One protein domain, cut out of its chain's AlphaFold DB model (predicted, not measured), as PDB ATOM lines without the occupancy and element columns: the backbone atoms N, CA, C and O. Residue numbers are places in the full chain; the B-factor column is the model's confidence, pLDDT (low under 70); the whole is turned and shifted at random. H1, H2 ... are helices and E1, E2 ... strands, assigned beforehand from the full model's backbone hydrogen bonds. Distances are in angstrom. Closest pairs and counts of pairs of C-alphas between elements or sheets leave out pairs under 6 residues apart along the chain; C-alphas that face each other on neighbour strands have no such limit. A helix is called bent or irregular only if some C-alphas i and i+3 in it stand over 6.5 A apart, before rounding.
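Overview. This is residues 4 to 184 of the 699 residues of the protein "SWIM-type domain-containing protein" of Rhizophagus irregularis (UniProt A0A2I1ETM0). A twisted wall of six antiparallel strands has H1 and H2 on one face, H2 lying beside the strands and over none of them, while a small two-strand ribbon, E4 and E7, sits near H2 and H3 at one end. The hairpin E5 and E6 sticks out as a thin arm, and the long loop of residues 121 to 161 reaches out at the end away from H3. The printed part has 181 residues, with named elements in the order E1, E2, H1, E3, H2, E4, E5, E6, E7, H3, E8, E9, E10; the large sheet runs E1, E2, E10, E9, E8, E3. The class is mixed, helices and strands, with under half of the residues in named elements. The whole is only just compact, close to loose, with a radius of gyration of the C-alphas of 18.7 A and spans of 57 by 46 by 37 A.

Along the chain. E1, residues 11 to 13, begins at C-alpha 11 (13.779, 45.690, -58.288). E2 is residues 18 to 21, H1 residues 25 to 33 with 12.3 A, and E3 residues 42 to 48 with 17.6 A. H2 is residues 50 to 55, E4 59 to 63, E5 72 to 74, E6 80 to 82 and E7 88 to 92. H3, residues 94 to 104, measures 15.3 A. E8, residues 112 to 120, measures 24.1 A, and E9, residues 162 to 168, 19.8 A. E10, residues 178 to 183, measures 16.2 A and ends at C-alpha 183 (26.731, 37.194, -50.269).

Arrangement. In the large sheet, N 11 and O 20 of the hairpin E1 and E2 are 2.9 A apart, within hydrogen-bond range, as are N 19 and O 180 of E2 and E10, 2.9 A. E8, E9 and E10 form a meander, each strand the antiparallel neighbour of the one before, with N 164 and O 181 at 2.9 A and N 116 and O 165 at 2.8 A. E3, an edge strand, pairs with E8 through N 45 and O 117, 2.8 A. H1 and H2 are on the same face, two layers, helices on one face of a sheet; the closest C-alphas of H2 and E8 are those of Thr 50 and Cys 113, 5.5 A. H3 is not on this sheet. E4 and E7 are antiparallel, with N 60 and O 91 at 2.8 A; the closest C-alphas of E4 and H3 are those of Ile 59 and Gly 96, 6.1 A. In the hairpin E5 and E6, N 73 and O 81 are 2.9 A apart. In H1, H2 and H3 every O i to N i+4 pair is within hydrogen-bond range.

Size, cuts and confidence. The C-alphas of Glu 94 and Glu 139, the two farthest apart, are 57.4 A apart. The printed part has no cut. The link E8 to E9, 41 residues, is long. The mean pLDDT of the printed part is 80.9; 28 residues are under 70, among them 68 to 83.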
ATOM      1  N   ASN A   4       1.610  36.031 -56.134       48.22
ATOM      2  CA  ASN A   4       1.979  36.564 -57.455       48.22
ATOM      3  C   ASN A   4       2.017  38.101 -57.525       48.22
ATOM      4  O   ASN A   4       2.535  38.649 -58.489       48.22
ATOM      5  N   SER A   5       1.480  38.811 -56.526       64.50
ATOM      6  CA  SER A   5       1.519  40.278 -56.500       64.50
ATOM      7  C   SER A   5       2.848  40.848 -56.000       64.50
ATOM      8  O   SER A   5       3.184  41.965 -56.375       64.50
ATOM      9  N   PHE A   6       3.622  40.112 -55.191       80.69
ATOM     10  CA  PHE A   6       4.807  40.675 -54.531       80.69
ATOM     11  C   PHE A   6       6.051  40.749 -55.419       80.69
ATOM     12  O   PHE A   6       6.869  41.642 -55.216       80.69
ATOM     13  N   GLU A   7       6.172  39.870 -56.417       81.88
ATOM     14  CA  GLU A   7       7.302  39.858 -57.357       81.88
ATOM     15  C   GLU A   7       7.432  41.188 -58.115       81.88
ATOM     16  O   GLU A   7       8.528  41.712 -58.284       81.88
ATOM     17  N   ASN A   8       6.295  41.790 -58.477       83.31
ATOM     18  CA  ASN A   8       6.229  43.048 -59.226       83.31
ATOM     19  C   ASN A   8       6.798  44.254 -58.460       83.31
ATOM     20  O   ASN A   8       7.036  45.301 -59.056       83.31
ATOM     21  N   PHE A   9       7.006  44.123 -57.147       84.69
ATOM     22  CA  PHE A   9       7.575  45.169 -56.299       84.69
ATOM     23  C   PHE A   9       9.076  44.976 -56.036       84.69
ATOM     24  O   PHE A   9       9.669  45.742 -55.278       84.69
ATOM     25  N   ILE A  10       9.705  43.952 -56.622       88.94
ATOM     26  CA  ILE A  10      11.129  43.667 -56.439       88.94
ATOM     27  C   ILE A  10      11.912  44.253 -57.609       88.94
ATOM     28  O   ILE A  10      11.694  43.907 -58.767       88.94
ATOM     29  N   GLN A  11      12.876  45.116 -57.300       90.44
ATOM     30  CA  GLN A  11      13.779  45.690 -58.288       90.44
ATOM     31  C   GLN A  11      15.152  45.020 -58.205       90.44
ATOM     32  O   GLN A  11      15.836  45.105 -57.185       90.44
ATOM     33  N   TYR A  12      15.568  44.365 -59.288       88.44
ATOM     34  CA  TYR A  12      16.850  43.664 -59.366       88.44
ATOM     35  C   TYR A  12      17.962  44.586 -59.869       88.44
ATOM     36  O   TYR A  12      17.907  45.093 -60.987       88.44
ATOM     37  N   ASN A  13      19.009  44.754 -59.063       87.56
ATOM     38  CA  ASN A  13      20.188  45.553 -59.390       87.56
ATOM     39  C   ASN A  13      21.347  44.609 -59.752       87.56
ATOM     40  O   ASN A  13      22.186  44.267 -58.911       87.56
ATOM     41  N   THR A  14      21.383  44.164 -61.009       77.31
ATOM     42  CA  THR A  14      22.338  43.154 -61.510       77.31
ATOM     43  C   THR A  14      23.802  43.576 -61.377       77.31
ATOM     44  O   THR A  14      24.638  42.745 -61.034       77.31
ATOM     45  N   ALA A  15      24.114  44.861 -61.561       75.62
ATOM     46  CA  ALA A  15      25.478  45.388 -61.450       75.62
ATOM     47  C   ALA A  15      26.076  45.267 -60.034       75.62
ATOM     48  O   ALA A  15      27.287  45.154 -59.874       75.62
ATOM     49  N   GLU A  16      25.233  45.268 -59.000       75.44
ATOM     50  CA  GLU A  16      25.661  45.270 -57.596       75.44
ATOM     51  C   GLU A  16      25.310  43.970 -56.860       75.44
ATOM     52  O   GLU A  16      25.455  43.898 -55.636       75.44
ATOM     53  N   ASN A  17      24.803  42.967 -57.588       81.69
ATOM     54  CA  ASN A  17      24.279  41.715 -57.041       81.69
ATOM     55  C   ASN A  17      23.346  41.951 -55.830       81.69
ATOM     56  O   ASN A  17      23.514  41.377 -54.748       81.69
ATOM     57  N   SER A  18      22.398  42.879 -55.993       88.75
ATOM     58  CA  SER A  18      21.481  43.303 -54.934       88.75
ATOM     59  C   SER A  18      20.054  43.455 -55.448       88.75
ATOM     60  O   SER A  18      19.829  43.547 -56.652       88.75
ATOM     61  N   VAL A  19      19.091  43.506 -54.534       92.06
ATOM     62  CA  VAL A  19      17.709  43.880 -54.844       92.06
ATOM     63  C   VAL A  19      17.271  45.053 -53.985       92.06
ATOM     64  O   VAL A  19      17.721  45.188 -52.847       92.06
ATOM     65  N   SER A  20      16.377  45.869 -54.520       92.88
ATOM     66  CA  SER A  20      15.666  46.908 -53.786       92.88
ATOM     67  C   SER A  20      14.203  46.497 -53.656       92.88
ATOM     68  O   SER A  20      13.576  46.113 -54.643       92.88
ATOM     69  N   VAL A  21      13.662  46.558 -52.441       92.69
ATOM     70  CA  VAL A  21      12.280  46.157 -52.134       92.69
ATOM     71  C   VAL A  21      11.602  47.188 -51.227       92.69
ATOM     72  O   VAL A  21      12.292  47.875 -50.465       92.69
ATOM     73  N   PRO A  22      10.261  47.301 -51.259       91.38
ATOM     74  CA  PRO A  22       9.522  48.061 -50.262       91.38
ATOM     75  C   PRO A  22       9.664  47.425 -48.871       91.38
ATOM     76  O   PRO A  22       9.923  46.222 -48.729       91.38
ATOM     77  N   PHE A  23       9.463  48.235 -47.829       88.31
ATOM     78  CA  PHE A  23       9.323  47.724 -46.466       88.31
ATOM     79  C   PHE A  23       8.106  46.791 -46.331       88.31
ATOM     80  O   PHE A  23       7.201  46.760 -47.168       88.31
ATOM     81  N   GLY A  24       8.073  46.015 -45.248       87.19
ATOM     82  CA  GLY A  24       6.967  45.107 -44.961       87.19
ATOM     83  C   GLY A  24       7.108  43.721 -45.596       87.19
ATOM     84  O   GLY A  24       8.189  43.132 -45.646       87.19
ATOM     85  N   ARG A  25       5.983  43.144 -46.038       86.31
ATOM     86  CA  ARG A  25       5.894  41.716 -46.405       86.31
ATOM     87  C   ARG A  25       6.691  41.335 -47.659       86.31
ATOM     88  O   ARG A  25       7.046  40.166 -47.796       86.31
ATOM     89  N   VAL A  26       7.033  42.290 -48.529       88.00
ATOM     90  CA  VAL A  26       7.820  42.024 -49.753       88.00
ATOM     91  C   VAL A  26       9.249  41.596 -49.419       88.00
ATOM     92  O   VAL A  26       9.758  40.644 -50.009       88.00
ATOM     93  N   ALA A  27       9.872  42.210 -48.411       87.25
ATOM     94  CA  ALA A  27      11.203  41.821 -47.949       87.25
ATOM     95  C   ALA A  27      11.229  40.378 -47.414       87.25
ATOM     96  O   ALA A  27      12.139  39.604 -47.715       87.25
ATOM     97  N   GLU A  28      10.205  39.986 -46.648       85.56
ATOM     98  CA  GLU A  28      10.046  38.605 -46.181       85.56
ATOM     99  C   GLU A  28       9.810  37.637 -47.351       85.56
ATOM    100  O   GLU A  28      10.422  36.566 -47.398       85.56
ATOM    101  N   TYR A  29       8.959  38.020 -48.306       86.00
ATOM    102  CA  TYR A  29       8.667  37.237 -49.504       86.00
ATOM    103  C   TYR A  29       9.932  36.982 -50.344       86.00
ATOM    104  O   TYR A  29      10.208  35.827 -50.674       86.00
ATOM    105  N   TYR A  30      10.746  38.010 -50.614       88.00
ATOM    106  CA  TYR A  30      12.000  37.861 -51.364       88.00
ATOM    107  C   TYR A  30      12.944  36.861 -50.684       88.00
ATOM    108  O   TYR A  30      13.395  35.896 -51.304       88.00
ATOM    109  N   LEU A  31      13.181  37.022 -49.377       85.25
ATOM    110  CA  LEU A  31      14.055  36.114 -48.627       85.25
ATOM    111  C   LEU A  31      13.525  34.672 -48.601       85.25
ATOM    112  O   LEU A  31      14.313  33.728 -48.581       85.25
ATOM    113  N   LYS A  32      12.200  34.484 -48.601       77.94
ATOM    114  CA  LYS A  32      11.558  33.161 -48.592       77.94
ATOM    115  C   LYS A  32      11.735  32.422 -49.920       77.94
ATOM    116  O   LYS A  32      11.855  31.190 -49.891       77.94
ATOM    117  N   ASN A  33      11.676  33.143 -51.037       78.44
ATOM    118  CA  ASN A  33      11.631  32.567 -52.384       78.44
ATOM    119  C   ASN A  33      12.982  32.570 -53.098       78.44
ATOM    120  O   ASN A  33      13.138  31.866 -54.092       78.44
ATOM    121  N   HIS A  34      13.979  33.281 -52.565       80.69
ATOM    122  CA  HIS A  34      15.324  33.258 -53.119       80.69
ATOM    123  C   HIS A  34      15.878  31.814 -53.164       80.69
ATOM    124  O   HIS A  34      15.913  31.149 -52.121       80.69
ATOM    125  N   PRO A  35      16.369  31.321 -54.319       76.88
ATOM    126  CA  PRO A  35      16.806  29.930 -54.481       76.88
ATOM    127  C   PRO A  35      17.858  29.495 -53.458       76.88
ATOM    128  O   PRO A  35      17.718  28.448 -52.831       76.88
ATOM    129  N   LEU A  36      18.858  30.349 -53.205       76.69
ATOM    130  CA  LEU A  36      19.902  30.088 -52.204       76.69
ATOM    131  C   LEU A  36      19.399  30.101 -50.756       76.69
ATOM    132  O   LEU A  36      20.159  29.730 -49.882       76.69
ATOM    133  N   LEU A  37      18.176  30.558 -50.480       76.44
ATOM    134  CA  LEU A  37      17.608  30.655 -49.127       76.44
ATOM    135  C   LEU A  37      16.480  29.637 -48.900       76.44
ATOM    136  O   LEU A  37      15.894  29.569 -47.811       76.44
ATOM    137  N   LYS A  38      16.159  28.824 -49.914       69.50
ATOM    138  CA  LYS A  38      15.105  27.813 -49.833       69.50
ATOM    139  C   LYS A  38      15.494  26.752 -48.799       69.50
ATOM    140  O   LYS A  38      16.571  26.176 -48.857       69.50
ATOM    141  N   ASN A  39      14.594  26.480 -47.854       66.94
ATOM    142  CA  ASN A  39      14.769  25.476 -46.794       66.94
ATOM    143  C   ASN A  39      15.945  25.755 -45.838       66.94
ATOM    144  O   ASN A  39      16.520  24.834 -45.265       66.94
ATOM    145  N   ILE A  40      16.282  27.029 -45.625       72.69
ATOM    146  CA  ILE A  40      17.342  27.441 -44.703       72.69
ATOM    147  C   ILE A  40      16.778  28.301 -43.583       72.69
ATOM    148  O   ILE A  40      15.902  29.146 -43.774       72.69
ATOM    149  N   ARG A  41      17.332  28.118 -42.384       76.12
ATOM    150  CA  ARG A  41      17.062  28.988 -41.246       76.12
ATOM    151  C   ARG A  41      18.094  30.108 -41.166       76.12
ATOM    152  O   ARG A  41      19.289  29.852 -41.029       76.12
ATOM    153  N   LEU A  42      17.610  31.347 -41.151       79.94
ATOM    154  CA  LEU A  42      18.435  32.538 -40.966       79.94
ATOM    155  C   LEU A  42      18.496  32.963 -39.493       79.94
ATOM    156  O   LEU A  42      17.485  32.965 -38.784       79.94
ATOM    157  N   LYS A  43      19.692  33.335 -39.031       77.12
ATOM    158  CA  LYS A  43      19.952  33.988 -37.739       77.12
ATOM    159  C   LYS A  43      20.391  35.430 -37.989       77.12
ATOM    160  O   LYS A  43      21.133  35.680 -38.929       77.12
ATOM    161  N   SER A  44      19.948  36.372 -37.159       74.44
ATOM    162  CA  SER A  44      20.348  37.785 -37.245       74.44
ATOM    163  C   SER A  44      21.495  38.068 -36.274       74.44
ATOM    164  O   SER A  44      21.367  37.758 -35.093       74.44
ATOM    165  N   GLN A  45      22.587  38.666 -36.756       66.81
ATOM    166  CA  GLN A  45      23.808  38.911 -35.979       66.81
ATOM    167  C   GLN A  45      23.859  40.311 -35.356       66.81
ATOM    168  O   GLN A  45      24.253  40.467 -34.204       66.81
ATOM    169  N   SER A  46      23.488  41.351 -36.109       60.31
ATOM    170  CA  SER A  46      23.579  42.736 -35.640       60.31
ATOM    171  C   SER A  46      22.407  43.580 -36.135       60.31
ATOM    172  O   SER A  46      21.913  43.386 -37.244       60.31
ATOM    173  N   ARG A  47      21.944  44.483 -35.260       63.09
ATOM    174  CA  ARG A  47      20.921  45.504 -35.516       63.09
ATOM    175  C   ARG A  47      21.525  46.839 -35.099       63.09
ATOM    176  O   ARG A  47      21.443  47.212 -33.930       63.09
ATOM    177  N   LYS A  48      22.251  47.488 -36.004       58.59
ATOM    178  CA  LYS A  48      22.934  48.754 -35.705       58.59
ATOM    179  C   LYS A  48      22.074  49.931 -36.180       58.59
ATOM    180  O   LYS A  48      21.286  49.782 -37.109       58.59
ATOM    181  N   LYS A  49      22.243  51.090 -35.536       70.19
ATOM    182  CA  LYS A  49      21.732  52.415 -35.944       70.19
ATOM    183  C   LYS A  49      20.239  52.709 -35.795       70.19
ATOM    184  O   LYS A  49      19.919  53.787 -35.305       70.19
ATOM    185  N   THR A  50      19.330  51.776 -36.070       76.19
ATOM    186  CA  THR A  50      17.881  52.064 -35.966       76.19
ATOM    187  C   THR A  50      17.455  52.536 -34.561       76.19
ATOM    188  O   THR A  50      16.790  53.563 -34.463       76.19
ATOM    189  N   PRO A  51      17.882  51.901 -33.445       76.06
ATOM    190  CA  PRO A  51      17.523  52.375 -32.103       76.06
ATOM    191  C   PRO A  51      18.126  53.734 -31.717       76.06
ATOM    192  O   PRO A  51      17.577  54.403 -30.847       76.06
ATOM    193  N   GLU A  52      19.261  54.125 -32.309       81.69
ATOM    194  CA  GLU A  52      19.877  55.443 -32.079       81.69
ATOM    195  C   GLU A  52      19.006  56.533 -32.711       81.69
ATOM    196  O   GLU A  52      18.648  57.498 -32.046       81.69
ATOM    197  N   LEU A  53      18.566  56.325 -33.954       83.50
ATOM    198  CA  LEU A  53      17.746  57.293 -34.685       83.50
ATOM    199  C   LEU A  53      16.316  57.419 -34.141       83.50
ATOM    200  O   LEU A  53      15.748  58.506 -34.204       83.50
ATOM    201  N   ILE A  54      15.756  56.348 -33.563       83.19
ATOM    202  CA  ILE A  54      14.490  56.420 -32.812       83.19
ATOM    203  C   ILE A  54      14.659  57.328 -31.585       83.19
ATOM    204  O   ILE A  54      13.819  58.184 -31.335       83.19
ATOM    205  N   LYS A  55      15.760  57.181 -30.831       83.50
ATOM    206  CA  LYS A  55      16.052  58.044 -29.670       83.50
ATOM    207  C   LYS A  55      16.324  59.496 -30.059       83.50
ATOM    208  O   LYS A  55      16.041  60.386 -29.270       83.50
ATOM    209  N   GLU A  56      16.894  59.730 -31.241       86.12
ATOM    210  CA  GLU A  56      17.078  61.075 -31.804       86.12
ATOM    211  C   GLU A  56      15.768  61.680 -32.351       86.12
ATOM    212  O   GLU A  56      15.780  62.842 -32.771       86.12
ATOM    213  N   GLU A  57      14.662  60.921 -32.328       87.56
ATOM    214  CA  GLU A  57      13.346  61.276 -32.879       87.56
ATOM    215  C   GLU A  57      13.389  61.575 -34.381       87.56
ATOM    216  O   GLU A  57      12.662  62.433 -34.868       87.56
ATOM    217  N   LEU A  58      14.265  60.899 -35.129       88.12
ATOM    218  CA  LEU A  58      14.405  61.078 -36.582       88.12
ATOM    219  C   LEU A  58      13.545  60.099 -37.384       88.12
ATOM    220  O   LEU A  58      13.204  60.370 -38.532       88.12
ATOM    221  N   ILE A  59      13.225  58.947 -36.797       88.69
ATOM    222  CA  ILE A  59      12.445  57.894 -37.446       88.69
ATOM    223  C   ILE A  59      11.454  57.268 -36.470       88.69
ATOM    224  O   ILE A  59      11.703  57.194 -35.265       88.69
ATOM    225  N   LEU A  60      10.374  56.735 -37.028       86.94
ATOM    226  CA  LEU A  60       9.417  55.862 -36.367       86.94
ATOM    227  C   LEU A  60       9.496  54.475 -37.000       86.94
ATOM    228  O   LEU A  60       9.742  54.333 -38.198       86.94
ATOM    229  N   VAL A  61       9.296  53.445 -36.184       85.12
ATOM    230  CA  VAL A  61       9.193  52.064 -36.657       85.12
ATOM    231  C   VAL A  61       7.788  51.576 -36.365       85.12
ATOM    232  O   VAL A  61       7.384  51.480 -35.209       85.12
ATOM    233  N   GLU A  62       7.061  51.264 -37.426       85.31
ATOM    234  CA  GLU A  62       5.721  50.709 -37.385       85.31
ATOM    235  C   GLU A  62       5.747  49.233 -37.778       85.31
ATOM    236  O   GLU A  62       6.606  48.759 -38.530       85.31
ATOM    237  N   ARG A  63       4.778  48.484 -37.264       81.44
ATOM    238  CA  ARG A  63       4.562  47.097 -37.663       81.44
ATOM    239  C   ARG A  63       3.672  47.051 -38.899       81.44
ATOM    240  O   ARG A  63       2.760  47.860 -39.039       81.44
ATOM    241  N   VAL A  64       3.882  46.052 -39.751       83.12
ATOM    242  CA  VAL A  64       2.869  45.688 -40.750       83.12
ATOM    243  C   VAL A  64       1.571  45.277 -40.062       83.12
ATOM    244  O   VAL A  64       1.585  44.653 -38.998       83.12
ATOM    245  N   GLU A  65       0.451  45.594 -40.699       76.75
ATOM    246  CA  GLU A  65      -0.877  45.232 -40.215       76.75
ATOM    247  C   GLU A  65      -0.979  43.721 -39.920       76.75
ATOM    248  O   GLU A  65      -0.487  42.873 -40.676       76.75
ATOM    249  N   GLY A  66      -1.574  43.384 -38.771       69.88
ATOM    250  CA  GLY A  66      -1.729  42.004 -38.303       69.88
ATOM    251  C   GLY A  66      -0.458  41.340 -37.754       69.88
ATOM    252  O   GLY A  66      -0.492  40.154 -37.436       69.88
ATOM    253  N   ALA A  67       0.669  42.051 -37.630       75.25
ATOM    254  CA  ALA A  67       1.846  41.520 -36.943       75.25
ATOM    255  C   ALA A  67       1.622  41.427 -35.427       75.25
ATOM    256  O   ALA A  67       1.160  42.377 -34.802       75.25
ATOM    257  N   VAL A  68       2.026  40.305 -34.821       68.38
ATOM    258  CA  VAL A  68       2.022  40.145 -33.362       68.38
ATOM    259  C   VAL A  68       3.435  40.299 -32.821       68.38
ATOM    260  O   VAL A  68       4.404  39.771 -33.384       68.38
ATOM    261  N   ASP A  69       3.573  41.000 -31.698       62.44
ATOM    262  CA  ASP A  69       4.853  41.110 -31.015       62.44
ATOM    263  C   ASP A  69       5.279  39.773 -30.408       62.44
ATOM    264  O   ASP A  69       4.716  39.256 -29.444       62.44
ATOM    265  N   PHE A  70       6.318  39.193 -31.008       50.94
ATOM    266  CA  PHE A  70       6.861  37.905 -30.587       50.94
ATOM    267  C   PHE A  70       7.689  38.009 -29.295       50.94
ATOM    268  O   PHE A  70       7.865  37.006 -28.598       50.94
ATOM    269  N   ILE A  71       8.255  39.191 -29.009       53.28
ATOM    270  CA  ILE A  71       9.055  39.478 -27.811       53.28
ATOM    271  C   ILE A  71       8.948  40.980 -27.512       53.28
ATOM    272  O   ILE A  71       9.676  41.770 -28.113       53.28
ATOM    273  N   GLU A  72       8.076  41.350 -26.578       54.12
ATOM    274  CA  GLU A  72       8.136  42.619 -25.851       54.12
ATOM    275  C   GLU A  72       8.547  42.344 -24.408       54.12
ATOM    276  O   GLU A  72       8.066  41.399 -23.783       54.12
ATOM    277  N   TRP A  73       9.473  43.133 -23.879       55.38
ATOM    278  CA  TRP A  73       9.885  43.034 -22.485       55.38
ATOM    279  C   TRP A  73      10.169  44.413 -21.919       55.38
ATOM    280  O   TRP A  73      10.765  45.261 -22.584       55.38
ATOM    281  N   ARG A  74       9.786  44.633 -20.661       50.09
ATOM    282  CA  ARG A  74      10.210  45.824 -19.927       50.09
ATOM    283  C   ARG A  74      11.622  45.618 -19.399       50.09
ATOM    284  O   ARG A  74      11.938  44.597 -18.790       50.09
ATOM    285  N   THR A  75      12.499  46.583 -19.640       54.56
ATOM    286  CA  THR A  75      13.791  46.649 -18.956       54.56
ATOM    287  C   THR A  75      13.580  46.936 -17.469       54.56
ATOM    288  O   THR A  75      12.527  47.423 -17.061       54.56
ATOM    289  N   LYS A  76      14.618  46.727 -16.645       48.12
ATOM    290  CA  LYS A  76      14.612  47.135 -15.224       48.12
ATOM    291  C   LYS A  76      14.314  48.631 -15.018       48.12
ATOM    292  O   LYS A  76      13.915  49.027 -13.936       48.12
ATOM    293  N   THR A  77      14.494  49.445 -16.057       55.12
ATOM    294  CA  THR A  77      14.207  50.888 -16.083       55.12
ATOM    295  C   THR A  77      12.794  51.224 -16.579       55.12
ATOM    296  O   THR A  77      12.513  52.381 -16.867       55.12
ATOM    297  N   GLY A  78      11.913  50.230 -16.739       50.66
ATOM    298  CA  GLY A  78      10.524  50.424 -17.170       50.66
ATOM    299  C   GLY A  78      10.326  50.633 -18.676       50.66
ATOM    300  O   GLY A  78       9.187  50.747 -19.118       50.66
ATOM    301  N   GLN A  79      11.391  50.635 -19.485       50.91
ATOM    302  CA  GLN A  79      11.281  50.808 -20.935       50.91
ATOM    303  C   GLN A  79      10.841  49.504 -21.601       50.91
ATOM    304  O   GLN A  79      11.541  48.493 -21.509       50.91
ATOM    305  N   THR A  80       9.717  49.528 -22.312       52.34
ATOM    306  CA  THR A  80       9.305  48.421 -23.182       52.34
ATOM    307  C   THR A  80      10.240  48.355 -24.388       52.34
ATOM    308  O   THR A  80      10.399  49.325 -25.125       52.34
ATOM    309  N   LYS A  81      10.898  47.213 -24.577       56.94
ATOM    310  CA  LYS A  81      11.690  46.891 -25.764       56.94
ATOM    311  C   LYS A  81      10.990  45.793 -26.537       56.94
ATOM    312  O   LYS A  81      10.528  44.832 -25.930       56.94
ATOM    313  N   SER A  82      10.995  45.899 -27.858       59.38
ATOM    314  CA  SER A  82      10.515  44.853 -28.752       59.38
ATOM    315  C   SER A  82      11.640  44.362 -29.661       59.38
ATOM    316  O   SER A  82      12.666  45.026 -29.860       59.38
ATOM    317  N   THR A  83      11.502  43.162 -30.225       65.88
ATOM    318  CA  THR A  83      12.396  42.758 -31.315       65.88
ATOM    319  C   THR A  83      11.948  43.366 -32.636       65.88
ATOM    320  O   THR A  83      10.882  43.003 -33.125       65.88
ATOM    321  N   ASN A  84      12.793  44.185 -33.267       70.75
ATOM    322  CA  ASN A  84      12.617  44.577 -34.670       70.75
ATOM    323  C   ASN A  84      12.512  43.331 -35.576       70.75
ATOM    324  O   ASN A  84      13.145  42.293 -35.308       70.75
ATOM    325  N   ARG A  85      11.732  43.436 -36.652       79.25
ATOM    326  CA  ARG A  85      11.448  42.399 -37.650       79.25
ATOM    327  C   ARG A  85      11.824  42.906 -39.048       79.25
ATOM    328  O   ARG A  85      11.828  44.098 -39.294       79.25
ATOM    329  N   ILE A  86      12.183  41.997 -39.956       84.00
ATOM    330  CA  ILE A  86      12.585  42.383 -41.324       84.00
ATOM    331  C   ILE A  86      11.414  42.969 -42.128       84.00
ATOM    332  O   ILE A  86      11.635  43.685 -43.093       84.00
ATOM    333  N   ASP A  87      10.189  42.656 -41.709       86.19
ATOM    334  CA  ASP A  87       8.930  43.165 -42.241       86.19
ATOM    335  C   ASP A  87       8.407  44.385 -41.462       86.19
ATOM    336  O   ASP A  87       7.216  44.663 -41.515       86.19
ATOM    337  N   ASP A  88       9.262  45.099 -40.724       86.50
ATOM    338  CA  ASP A  88       8.900  46.393 -40.135       86.50
ATOM    339  C   ASP A  88       8.887  47.501 -41.197       86.50
ATOM    340  O   ASP A  88       9.590  47.427 -42.209       86.50
ATOM    341  N   ILE A  89       8.096  48.543 -40.941       87.75
ATOM    342  CA  ILE A  89       7.989  49.743 -41.768       87.75
ATOM    343  C   ILE A  89       8.696  50.880 -41.039       87.75
ATOM    344  O   ILE A  89       8.396  51.166 -39.883       87.75
ATOM    345  N   ILE A  90       9.643  51.534 -41.708       89.06
ATOM    346  CA  ILE A  90      10.318  52.717 -41.173       89.06
ATOM    347  C   ILE A  90       9.697  53.949 -41.818       89.06
ATOM    348  O   ILE A  90       9.564  53.995 -43.039       89.06
ATOM    349  N   LYS A  91       9.354  54.946 -41.003       90.38
ATOM    350  CA  LYS A  91       8.887  56.260 -41.454       90.38
ATOM    351  C   LYS A  91       9.774  57.362 -40.895       90.38
ATOM    352  O   LYS A  91      10.333  57.216 -39.807       90.38
ATOM    353  N   LEU A  92       9.896  58.459 -41.632       91.50
ATOM    354  CA  LEU A  92      10.520  59.678 -41.126       91.50
ATOM    355  C   LEU A  92       9.560  60.398 -40.172       91.50
ATOM    356  O   LEU A  92       8.343  60.337 -40.330       91.50
ATOM    357  N   THR A  93      10.117  61.063 -39.166       92.69
ATOM    358  CA  THR A  93       9.414  62.112 -38.410       92.69
ATOM    359  C   THR A  93       9.612  63.458 -39.106       92.69
ATOM    360  O   THR A  93      10.495  63.582 -39.952       92.69
ATOM    361  N   GLU A  94       8.905  64.506 -38.681       92.12
ATOM    362  CA  GLU A  94       9.141  65.880 -39.167       92.12
ATOM    363  C   GLU A  94      10.620  66.300 -39.045       92.12
ATOM    364  O   GLU A  94      11.215  66.877 -39.958       92.12
ATOM    365  N   LYS A  95      11.258  65.936 -37.928       92.81
ATOM    366  CA  LYS A  95      12.686  66.179 -37.683       92.81
ATOM    367  C   LYS A  95      13.584  65.349 -38.606       92.81
ATOM    368  O   LYS A  95      14.646  65.815 -39.020       92.81
ATOM    369  N   GLY A  96      13.170  64.123 -38.918       92.44
ATOM    370  CA  GLY A  96      13.805  63.270 -39.919       92.44
ATOM    371  C   GLY A  96      13.736  63.873 -41.319       92.44
ATOM    372  O   GLY A  96      14.759  63.938 -41.993       92.44
ATOM    373  N   GLU A  97      12.569  64.367 -41.730       93.19
ATOM    374  CA  GLU A  97      12.360  65.017 -43.029       93.19
ATOM    375  C   GLU A  97      13.195  66.293 -43.180       93.19
ATOM    376  O   GLU A  97      13.804  66.522 -44.223       93.19
ATOM    377  N   GLU A  98      13.287  67.115 -42.131       92.50
ATOM    378  CA  GLU A  98      14.177  68.281 -42.111       92.50
ATOM    379  C   GLU A  98      15.651  67.876 -42.273       92.50
ATOM    380  O   GLU A  98      16.400  68.494 -43.032       92.50
ATOM    381  N   LEU A  99      16.080  66.799 -41.609       91.75
ATOM    382  CA  LEU A  99      17.439  66.288 -41.769       91.75
ATOM    383  C   LEU A  99      17.687  65.753 -43.187       91.75
ATOM    384  O   LEU A  99      18.768  65.983 -43.725       91.75
ATOM    385  N   VAL A 100      16.711  65.077 -43.796       92.69
ATOM    386  CA  VAL A 100      16.797  64.615 -45.190       92.69
ATOM    387  C   VAL A 100      16.938  65.798 -46.145       92.69
ATOM    388  O   VAL A 100      17.863  65.787 -46.952       92.69
ATOM    389  N   ARG A 101      16.161  66.877 -45.973       93.19
ATOM    390  CA  ARG A 101      16.315  68.111 -46.771       93.19
ATOM    391  C   ARG A 101      17.722  68.709 -46.662       93.19
ATOM    392  O   ARG A 101      18.298  69.143 -47.656       93.19
ATOM    393  N   GLN A 102      18.325  68.684 -45.471       91.88
ATOM    394  CA  GLN A 102      19.710  69.138 -45.266       91.88
ATOM    395  C   GLN A 102      20.754  68.202 -45.901       91.88
ATOM    396  O   GLN A 102      21.827  68.661 -46.294       91.88
ATOM    397  N   ILE A 103      20.467  66.900 -45.991       92.50
ATOM    398  CA  ILE A 103      21.322  65.919 -46.675       92.50
ATOM    399  C   ILE A 103      21.259  66.127 -48.190       92.50
ATOM    400  O   ILE A 103      22.300  66.204 -48.839       92.50
ATOM    401  N   GLU A 104      20.057  66.281 -48.742       90.75
ATOM    402  CA  GLU A 104      19.825  66.533 -50.168       90.75
ATOM    403  C   GLU A 104      20.447  67.860 -50.625       90.75
ATOM    404  O   GLU A 104      21.012  67.938 -51.713       90.75
ATOM    405  N   ALA A 105      20.439  68.880 -49.762       90.44
ATOM    406  CA  ALA A 105      21.120  70.154 -49.991       90.44
ATOM    407  C   ALA A 105      22.658  70.090 -49.829       90.44
ATOM    408  O   ALA A 105      23.332  71.110 -49.959       90.44
ATOM    409  N   GLY A 106      23.230  68.926 -49.496       89.94
ATOM    410  CA  GLY A 106      24.674  68.735 -49.303       89.94
ATOM    411  C   GLY A 106      25.242  69.339 -48.011       89.94
ATOM    412  O   GLY A 106      26.456  69.331 -47.808       89.94
ATOM    413  N   VAL A 107      24.386  69.846 -47.117       90.75
ATOM    414  CA  VAL A 107      24.774  70.498 -45.853       90.75
ATOM    415  C   VAL A 107      25.187  69.468 -44.801       90.75
ATOM    416  O   VAL A 107      26.084  69.710 -43.992       90.75
ATOM    417  N   LYS A 108      24.543  68.298 -44.796       90.38
ATOM    418  CA  LYS A 108      24.841  67.198 -43.871       90.38
ATOM    419  C   LYS A 108      25.118  65.900 -44.618       90.38
ATOM    420  O   LYS A 108      24.609  65.662 -45.704       90.38
ATOM    421  N   LYS A 109      25.929  65.033 -44.007       90.75
ATOM    422  CA  LYS A 109      26.170  63.683 -44.528       90.75
ATOM    423  C   LYS A 109      24.973  62.784 -44.248       90.75
ATOM    424  O   LYS A 109      24.403  62.836 -43.155       90.75
ATOM    425  N   ASP A 110      24.659  61.934 -45.217       91.31
ATOM    426  CA  ASP A 110      23.615  60.931 -45.071       91.31
ATOM    427  C   ASP A 110      23.940  59.937 -43.945       91.31
ATOM    428  O   ASP A 110      25.106  59.641 -43.650       91.31
ATOM    429  N   LYS A 111      22.896  59.428 -43.294       89.81
ATOM    430  CA  LYS A 111      22.997  58.519 -42.153       89.81
ATOM    431  C   LYS A 111      22.440  57.151 -42.523       89.81
ATOM    432  O   LYS A 111      21.332  57.028 -43.032       89.81
ATOM    433  N   LEU A 112      23.180  56.098 -42.182       88.50
ATOM    434  CA  LEU A 112      22.682  54.729 -42.283       88.50
ATOM    435  C   LEU A 112      21.576  54.508 -41.242       88.50
ATOM    436  O   LEU A 112      21.832  54.592 -40.040       88.50
ATOM    437  N   CYS A 113      20.361  54.229 -41.709       86.75
ATOM    438  CA  CYS A 113      19.173  54.102 -40.871       86.75
ATOM    439  C   CYS A 113      18.932  52.669 -40.390       86.75
ATOM    440  O   CYS A 113      18.627  52.409 -39.219       86.75
ATOM    441  N   TRP A 114      19.114  51.718 -41.295       86.50
ATOM    442  CA  TRP A 114      18.928  50.300 -41.039       86.50
ATOM    443  C   TRP A 114      20.135  49.549 -41.556       86.50
ATOM    444  O   TRP A 114      20.562  49.773 -42.685       86.50
ATOM    445  N   GLN A 115      20.666  48.637 -40.745       86.94
ATOM    446  CA  GLN A 115      21.651  47.671 -41.209       86.94
ATOM    447  C   GLN A 115      21.512  46.363 -40.450       86.94
ATOM    448  O   GLN A 115      21.715  46.305 -39.231       86.94
ATOM    449  N   TRP A 116      21.153  45.316 -41.182       86.12
ATOM    450  CA  TRP A 116      20.978  43.973 -40.662       86.12
ATOM    451  C   TRP A 116      21.876  43.003 -41.401       86.12
ATOM    452  O   TRP A 116      21.866  42.932 -42.625       86.12
ATOM    453  N   VAL A 117      22.599  42.201 -40.628       85.69
ATOM    454  CA  VAL A 117      23.363  41.070 -41.154       85.69
ATOM    455  C   VAL A 117      22.715  39.788 -40.655       85.69
ATOM    456  O   VAL A 117      22.606  39.562 -39.445       85.69
ATOM    457  N   MET A 118      22.262  38.961 -41.589       86.81
ATOM    458  CA  MET A 118      21.715  37.633 -41.344       86.81
ATOM    459  C   MET A 118      22.630  36.568 -41.947       86.81
ATOM    460  O   MET A 118      23.303  36.802 -42.948       86.81
ATOM    461  N   TYR A 119      22.665  35.390 -41.340       85.69
ATOM    462  CA  TYR A 119      23.499  34.277 -41.784       85.69
ATOM    463  C   TYR A 119      22.748  32.952 -41.676       85.69
ATOM    464  O   TYR A 119      21.833  32.800 -40.860       85.69
ATOM    465  N   CYS A 120      23.138  31.990 -42.510       84.69
ATOM    466  CA  CYS A 120      22.640  30.623 -42.421       84.69
ATOM    467  C   CYS A 120      23.045  29.990 -41.084       84.69
ATOM    468  O   CYS A 120      24.208  30.042 -40.687       84.69
ATOM    469  N   ALA A 121      22.091  29.353 -40.405       78.88
ATOM    470  CA  ALA A 121      22.335  28.672 -39.139       78.88
ATOM    471  C   ALA A 121      23.236  27.427 -39.252       78.88
ATOM    472  O   ALA A 121      23.769  27.012 -38.225       78.88
ATOM    473  N   GLY A 122      23.388  26.853 -40.451       77.50
ATOM    474  CA  GLY A 122      24.104  25.595 -40.690       77.50
ATOM    475  C   GLY A 122      23.326  24.340 -40.280       77.50
ATOM    476  O   GLY A 122      23.915  23.267 -40.173       77.50
ATOM    477  N   ASP A 123      22.019  24.471 -40.025       71.50
ATOM    478  CA  ASP A 123      21.158  23.362 -39.607       71.50
ATOM    479  C   ASP A 123      21.162  22.252 -40.688       71.50
ATOM    480  O   ASP A 123      21.027  22.538 -41.879       71.50
ATOM    481  N   GLY A 124      21.325  20.988 -40.277       67.94
ATOM    482  CA  GLY A 124      21.308  19.821 -41.174       67.94
ATOM    483  C   GLY A 124      22.659  19.394 -41.762       67.94
ATOM    484  O   GLY A 124      22.675  18.491 -42.590       67.94
ATOM    485  N   ASN A 125      23.783  20.002 -41.348       70.56
ATOM    486  CA  ASN A 125      25.148  19.612 -41.756       70.56
ATOM    487  C   ASN A 125      25.352  19.500 -43.284       70.56
ATOM    488  O   ASN A 125      26.157  18.708 -43.760       70.56
ATOM    489  N   SER A 126      24.642  20.309 -44.068       73.94
ATOM    490  CA  SER A 126      24.700  20.293 -45.537       73.94
ATOM    491  C   SER A 126      25.466  21.475 -46.134       73.94
ATOM    492  O   SER A 126      25.633  21.563 -47.346       73.94
ATOM    493  N   CYS A 127      25.912  22.412 -45.297       80.88
ATOM    494  CA  CYS A 127      26.622  23.610 -45.729       80.88
ATOM    495  C   CYS A 127      28.137  23.401 -45.693       80.88
ATOM    496  O   CYS A 127      28.660  22.725 -44.802       80.88
ATOM    497  N   GLN A 128      28.840  24.061 -46.612       83.50
ATOM    498  CA  GLN A 128      30.273  24.268 -46.508       83.50
ATOM    499  C   GLN A 128      30.561  25.196 -45.323       83.50
ATOM    500  O   GLN A 128      30.111  26.350 -45.278       83.50
ATOM    501  N   ARG A 129      31.318  24.675 -44.359       85.12
ATOM    502  CA  ARG A 129      31.801  25.413 -43.197       85.12
ATOM    503  C   ARG A 129      32.865  26.421 -43.610       85.12
ATOM    504  O   ARG A 129      33.440  26.368 -44.699       85.12
ATOM    505  N   GLU A 130      33.155  27.365 -42.728       83.12
ATOM    506  CA  GLU A 130      34.181  28.379 -42.960       83.12
ATOM    507  C   GLU A 130      35.569  27.750 -43.162       83.12
ATOM    508  O   GLU A 130      36.297  28.183 -44.052       83.12
ATOM    509  N   CYS A 131      35.865  26.652 -42.452       84.62
ATOM    510  CA  CYS A 131      37.071  25.835 -42.639       84.62
ATOM    511  C   CYS A 131      37.109  25.023 -43.946       84.62
ATOM    512  O   CYS A 131      38.050  24.271 -44.147       84.62
ATOM    513  N   GLY A 132      36.109  25.133 -44.824       79.50
ATOM    514  CA  GLY A 132      36.130  24.540 -46.166       79.50
ATOM    515  C   GLY A 132      35.463  23.168 -46.298       79.50
ATOM    516  O   GLY A 132      34.983  22.862 -47.386       79.50
ATOM    517  N   GLU A 133      35.355  22.398 -45.215       81.19
ATOM    518  CA  GLU A 133      34.667  21.097 -45.195       81.19
ATOM    519  C   GLU A 133      33.136  21.219 -45.169       81.19
ATOM    520  O   GLU A 133      32.578  22.207 -44.683       81.19
ATOM    521  N   ILE A 134      32.435  20.205 -45.687       81.75
ATOM    522  CA  ILE A 134      30.965  20.165 -45.721       81.75
ATOM    523  C   ILE A 134      30.448  19.391 -44.513       81.75
ATOM    524  O   ILE A 134      30.857  18.265 -44.243       81.75
ATOM    525  N   GLY A 135      29.524  20.001 -43.774       77.06
ATOM    526  CA  GLY A 135      28.799  19.339 -42.690       77.06
ATOM    527  C   GLY A 135      29.583  19.101 -41.405       77.06
ATOM    528  O   GLY A 135      28.990  19.183 -40.332       77.06
ATOM    529  N   LYS A 136      30.904  18.936 -41.474       81.44
ATOM    530  CA  LYS A 136      31.821  18.813 -40.333       81.44
ATOM    531  C   LYS A 136      32.994  19.783 -40.454       81.44
ATOM    532  O   LYS A 136      33.205  20.377 -41.507       81.44
ATOM    533  N   CYS A 137      33.700  20.006 -39.347       84.81
ATOM    534  CA  CYS A 137      34.939  20.777 -39.384       84.81
ATOM    535  C   CYS A 137      36.044  19.978 -40.081       84.81
ATOM    536  O   CYS A 137      36.014  18.750 -40.078       84.81
ATOM    537  N   MET A 138      37.001  20.695 -40.669       86.12
ATOM    538  CA  MET A 138      38.254  20.112 -41.142       86.12
ATOM    539  C   MET A 138      39.075  19.627 -39.949       86.12
ATOM    540  O   MET A 138      39.053  20.270 -38.899       86.12
ATOM    541  N   GLU A 139      39.794  18.523 -40.125       81.88
ATOM    542  CA  GLU A 139      40.693  17.982 -39.108       81.88
ATOM    543  C   GLU A 139      41.740  19.033 -38.704       81.88
ATOM    544  O   GLU A 139      42.329  19.706 -39.553       81.88
ATOM    545  N   GLY A 140      41.917  19.233 -37.395       82.75
ATOM    546  CA  GLY A 140      42.806  20.270 -36.855       82.75
ATOM    547  C   GLY A 140      42.178  21.669 -36.789       82.75
ATOM    548  O   GLY A 140      42.848  22.644 -36.436       82.75
ATOM    549  N   CYS A 141      40.885  21.806 -37.092       86.69
ATOM    550  CA  CYS A 141      40.182  23.068 -36.923       86.69
ATOM    551  C   CYS A 141      40.039  23.424 -35.436       86.69
ATOM    552  O   CYS A 141      39.498  22.657 -34.646       86.69
ATOM    553  N   GLN A 142      40.405  24.655 -35.061       84.00
ATOM    554  CA  GLN A 142      40.237  25.163 -33.690       84.00
ATOM    555  C   GLN A 142      38.789  25.073 -33.178       84.00
ATOM    556  O   GLN A 142      38.558  24.953 -31.977       84.00
ATOM    557  N   ASN A 143      37.813  25.133 -34.086       85.19
ATOM    558  CA  ASN A 143      36.402  25.039 -33.747       85.19
ATOM    559  C   ASN A 143      35.931  23.596 -33.536       85.19
ATOM    560  O   ASN A 143      34.867  23.413 -32.966       85.19
ATOM    561  N   GLU A 144      36.678  22.574 -33.953       83.81
ATOM    562  CA  GLU A 144      36.286  21.168 -33.778       83.81
ATOM    563  C   GLU A 144      36.139  20.783 -32.299       83.81
ATOM    564  O   GLU A 144      35.218  20.057 -31.938       83.81
ATOM    565  N   MET A 145      36.979  21.360 -31.434       82.25
ATOM    566  CA  MET A 145      36.995  21.098 -29.990       82.25
ATOM    567  C   MET A 145      35.951  21.907 -29.198       82.25
ATOM    568  O   MET A 145      35.872  21.794 -27.976       82.25
ATOM    569  N   LEU A 146      35.160  22.757 -29.864       83.25
ATOM    570  CA  LEU A 146      34.175  23.625 -29.213       83.25
ATOM    571  C   LEU A 146      32.778  22.983 -29.181       83.25
ATOM    572  O   LEU A 146      32.399  22.286 -30.124       83.25
ATOM    573  N   PRO A 147      31.940  23.274 -28.165       75.44
ATOM    574  CA  PRO A 147      30.555  22.810 -28.137       75.44
ATOM    575  C   PRO A 147      29.775  23.250 -29.389       75.44
ATOM    576  O   PRO A 147      29.633  24.443 -29.662       75.44
ATOM    577  N   ASN A 148      29.237  22.286 -30.144       74.25
ATOM    578  CA  ASN A 148      28.579  22.493 -31.450       74.25
ATOM    579  C   ASN A 148      29.460  23.164 -32.523       74.25
ATOM    580  O   ASN A 148      28.942  23.719 -33.492       74.25
ATOM    581  N   ASN A 149      30.777  23.127 -32.349       81.81
ATOM    582  CA  ASN A 149      31.787  23.702 -33.227       81.81
ATOM    583  C   ASN A 149      31.710  25.233 -33.380       81.81
ATOM    584  O   ASN A 149      32.032  25.791 -34.437       81.81
ATOM    585  N   LEU A 150      31.252  25.912 -32.323       79.94
ATOM    586  CA  LEU A 150      31.024  27.355 -32.280       79.94
ATOM    587  C   LEU A 150      31.671  27.984 -31.038       79.94
ATOM    588  O   LEU A 150      31.476  27.514 -29.920       79.94
ATOM    589  N   LYS A 151      32.356  29.117 -31.216       81.75
ATOM    590  CA  LYS A 151      32.898  29.972 -30.144       81.75
ATOM    591  C   LYS A 151      31.796  30.619 -29.308       81.75
ATOM    592  O   LYS A 151      31.944  30.789 -28.104       81.75
ATOM    593  N   ASN A 152      30.700  31.021 -29.947       77.81
ATOM    594  CA  ASN A 152      29.512  31.580 -29.305       77.81
ATOM    595  C   ASN A 152      28.303  31.513 -30.259       77.81
ATOM    596  O   ASN A 152      28.415  31.069 -31.399       77.81
ATOM    597  N   GLY A 153      27.131  31.981 -29.816       65.12
ATOM    598  CA  GLY A 153      25.902  31.942 -30.623       65.12
ATOM    599  C   GLY A 153      25.946  32.741 -31.938       65.12
ATOM    600  O   GLY A 153      25.143  32.461 -32.833       65.12
ATOM    601  N   ASN A 154      26.880  33.689 -32.061       68.31
ATOM    602  CA  ASN A 154      27.112  34.521 -33.243       68.31
ATOM    603  C   ASN A 154      28.283  34.029 -34.100       68.31
ATOM    604  O   ASN A 154      28.594  34.677 -35.100       68.31
ATOM    605  N   ASP A 155      28.943  32.936 -33.711       72.75
ATOM    606  CA  ASP A 155      29.985  32.324 -34.518       72.75
ATOM    607  C   ASP A 155      29.348  31.757 -35.800       72.75
ATOM    608  O   ASP A 155      28.305  31.096 -35.782       72.75
ATOM    609  N   MET A 156      29.938  32.122 -36.935       77.56
ATOM    610  CA  MET A 156      29.410  31.855 -38.271       77.56
ATOM    611  C   MET A 156      30.200  30.759 -38.987       77.56
ATOM    612  O   MET A 156      30.068  30.595 -40.200       77.56
ATOM    613  N   HIS A 157      30.976  29.986 -38.226       83.75
ATOM    614  CA  HIS A 157      31.810  28.907 -38.724       83.75
ATOM    615  C   HIS A 157      31.043  27.833 -39.514       83.75
ATOM    616  O   HIS A 157      31.603  27.185 -40.393       83.75
ATOM    617  N   LEU A 158      29.749  27.637 -39.238       81.31
ATOM    618  CA  LEU A 158      28.959  26.561 -39.850       81.31
ATOM    619  C   LEU A 158      28.563  26.811 -41.315       81.31
ATOM    620  O   LEU A 158      28.306  25.851 -42.035       81.31
ATOM    621  N   CYS A 159      28.479  28.065 -41.771       85.19
ATOM    622  CA  CYS A 159      28.123  28.370 -43.160       85.19
ATOM    623  C   CYS A 159      28.629  29.754 -43.582       85.19
ATOM    624  O   CYS A 159      28.566  30.698 -42.796       85.19
ATOM    625  N   LYS A 160      29.061  29.903 -44.842       81.62
ATOM    626  CA  LYS A 160      29.568  31.168 -45.411       81.62
ATOM    627  C   LYS A 160      28.484  32.131 -45.915       81.62
ATOM    628  O   LYS A 160      28.769  33.319 -46.050       81.62
ATOM    629  N   LEU A 161      27.255  31.667 -46.160       86.44
ATOM    630  CA  LEU A 161      26.171  32.507 -46.686       86.44
ATOM    631  C   LEU A 161      25.841  33.682 -45.743       86.44
ATOM    632  O   LEU A 161      25.581  33.477 -44.548       86.44
ATOM    633  N   ARG A 162      25.783  34.900 -46.292       87.06
ATOM    634  CA  ARG A 162      25.327  36.114 -45.598       87.06
ATOM    635  C   ARG A 162      24.221  36.809 -46.384       87.06
ATOM    636  O   ARG A 162      24.215  36.808 -47.607       87.06
ATOM    637  N   ILE A 163      23.322  37.455 -45.658       89.44
ATOM    638  CA  ILE A 163      22.340  38.383 -46.200       89.44
ATOM    639  C   ILE A 163      22.542  39.707 -45.482       89.44
ATOM    640  O   ILE A 163      22.485  39.757 -44.252       89.44
ATOM    641  N   VAL A 164      22.772  40.767 -46.240       89.94
ATOM    642  CA  VAL A 164      22.888  42.125 -45.713       89.94
ATOM    643  C   VAL A 164      21.681  42.909 -46.188       89.94
ATOM    644  O   VAL A 164      21.435  42.950 -47.389       89.94
ATOM    645  N   SER A 165      20.930  43.513 -45.270       90.62
ATOM    646  CA  SER A 165      19.915  44.502 -45.627       90.62
ATOM    647  C   SER A 165      20.240  45.866 -45.045       90.62
ATOM    648  O   SER A 165      20.634  45.973 -43.882       90.62
ATOM    649  N   GLU A 166      20.112  46.905 -45.864       91.94
ATOM    650  CA  GLU A 166      20.506  48.266 -45.518       91.94
ATOM    651  C   GLU A 166      19.555  49.316 -46.101       91.94
ATOM    652  O   GLU A 166      18.991  49.116 -47.178       91.94
ATOM    653  N   VAL A 167      19.375  50.425 -45.379       91.38
ATOM    654  CA  VAL A 167      18.698  51.633 -45.881       91.38
ATOM    655  C   VAL A 167      19.356  52.882 -45.303       91.38
ATOM    656  O   VAL A 167      19.686  52.922 -44.110       91.38
ATOM    657  N   TYR A 168      19.554  53.900 -46.137       91.88
ATOM    658  CA  TYR A 168      19.985  55.229 -45.703       91.88
ATOM    659  C   TYR A 168      18.787  56.137 -45.431       91.88
ATOM    660  O   TYR A 168      17.699  55.914 -45.956       91.88
ATOM    661  N   LEU A 169      18.972  57.153 -44.590       90.94
ATOM    662  CA  LEU A 169      17.897  58.042 -44.153       90.94
ATOM    663  C   LEU A 169      17.243  58.765 -45.340       90.94
ATOM    664  O   LEU A 169      16.018  58.806 -45.416       90.94
ATOM    665  N   SER A 170      18.051  59.242 -46.293       91.25
ATOM    666  CA  SER A 170      17.574  59.884 -47.530       91.25
ATOM    667  C   SER A 170      16.703  58.976 -48.408       91.25
ATOM    668  O   SER A 170      15.922  59.451 -49.220       91.25
ATOM    669  N   GLN A 171      16.816  57.657 -48.243       91.88
ATOM    670  CA  GLN A 171      16.176  56.677 -49.116       91.88
ATOM    671  C   GLN A 171      14.831  56.190 -48.582       91.88
ATOM    672  O   GLN A 171      14.145  55.483 -49.306       91.88
ATOM    673  N   ILE A 172      14.445  56.527 -47.345       90.25
ATOM    674  CA  ILE A 172      13.273  55.940 -46.668       90.25
ATOM    675  C   ILE A 172      11.973  56.147 -47.454       90.25
ATOM    676  O   ILE A 172      11.160  55.228 -47.513       90.25
ATOM    677  N   ASN A 173      11.805  57.312 -48.084       88.19
ATOM    678  CA  ASN A 173      10.598  57.664 -48.838       88.19
ATOM    679  C   ASN A 173      10.609  57.163 -50.295       88.19
ATOM    680  O   ASN A 173       9.652  57.404 -51.031       88.19
ATOM    681  N   ASN A 174      11.659  56.457 -50.726       89.88
ATOM    682  CA  ASN A 174      11.672  55.822 -52.040       89.88
ATOM    683  C   ASN A 174      10.648  54.679 -52.093       89.88
ATOM    684  O   ASN A 174      10.343  54.054 -51.080       89.88
ATOM    685  N   SER A 175      10.175  54.343 -53.295       85.69
ATOM    686  CA  SER A 175       9.256  53.213 -53.501       85.69
ATOM    687  C   SER A 175       9.842  51.877 -53.022       85.69
ATOM    688  O   SER A 175       9.137  51.088 -52.397       85.69
ATOM    689  N   ASN A 176      11.143  51.660 -53.253       90.81
ATOM    690  CA  ASN A 176      11.879  50.446 -52.889       90.81
ATOM    691  C   ASN A 176      13.114  50.792 -52.030       90.81
ATOM    692  O   ASN A 176      14.246  50.719 -52.518       90.81
ATOM    693  N   PRO A 177      12.930  51.222 -50.771       90.62
ATOM    694  CA  PRO A 177      13.991  51.803 -49.963       90.62
ATOM    695  C   PRO A 177      14.940  50.742 -49.384       90.62
ATOM    696  O   PRO A 177      16.121  51.014 -49.176       90.62
ATOM    697  N   LEU A 178      14.465  49.518 -49.123       92.00
ATOM    698  CA  LEU A 178      15.265  48.485 -48.475       92.00
ATOM    699  C   LEU A 178      16.118  47.739 -49.502       92.00
ATOM    700  O   LEU A 178      15.607  46.962 -50.310       92.00
ATOM    701  N   LYS A 179      17.436  47.909 -49.415       93.31
ATOM    702  CA  LYS A 179      18.392  47.174 -50.242       93.31
ATOM    703  C   LYS A 179      18.779  45.865 -49.567       93.31
ATOM    704  O   LYS A 179      19.156  45.870 -48.398       93.31
ATOM    705  N   ILE A 180      18.731  44.748 -50.288       92.62
ATOM    706  CA  ILE A 180      19.112  43.416 -49.805       92.62
ATOM    707  C   ILE A 180      20.194  42.827 -50.715       92.62
ATOM    708  O   ILE A 180      20.030  42.747 -51.930       92.62
ATOM    709  N   LYS A 181      21.295  42.371 -50.118       92.06
ATOM    710  CA  LYS A 181      22.414  41.691 -50.783       92.06
ATOM    711  C   LYS A 181      22.552  40.278 -50.240       92.06
ATOM    712  O   LYS A 181      22.590  40.092 -49.023       92.06
ATOM    713  N   VAL A 182      22.673  39.297 -51.129       88.19
ATOM    714  CA  VAL A 182      23.011  37.912 -50.773       88.19
ATOM    715  C   VAL A 182      24.475  37.688 -51.131       88.19
ATOM    716  O   VAL A 182      24.870  37.833 -52.283       88.19
ATOM    717  N   LEU A 183      25.293  37.384 -50.129       86.06
ATOM    718  CA  LEU A 183      26.731  37.194 -50.269       86.06
ATOM    719  C   LEU A 183      27.085  35.732 -50.004       86.06
ATOM    720  O   LEU A 183      26.597  35.133 -49.039       86.06
ATOM    721  N   ASN A 184      28.012  35.202 -50.803       84.25
ATOM    722  CA  ASN A 184      28.464  33.809 -50.772       84.25
ATOM    723  C   ASN A 184      27.337  32.799 -51.074       84.25
ATOM    724  O   ASN A 184      26.232  33.160 -51.476       84.25
TER     725      ASN A 184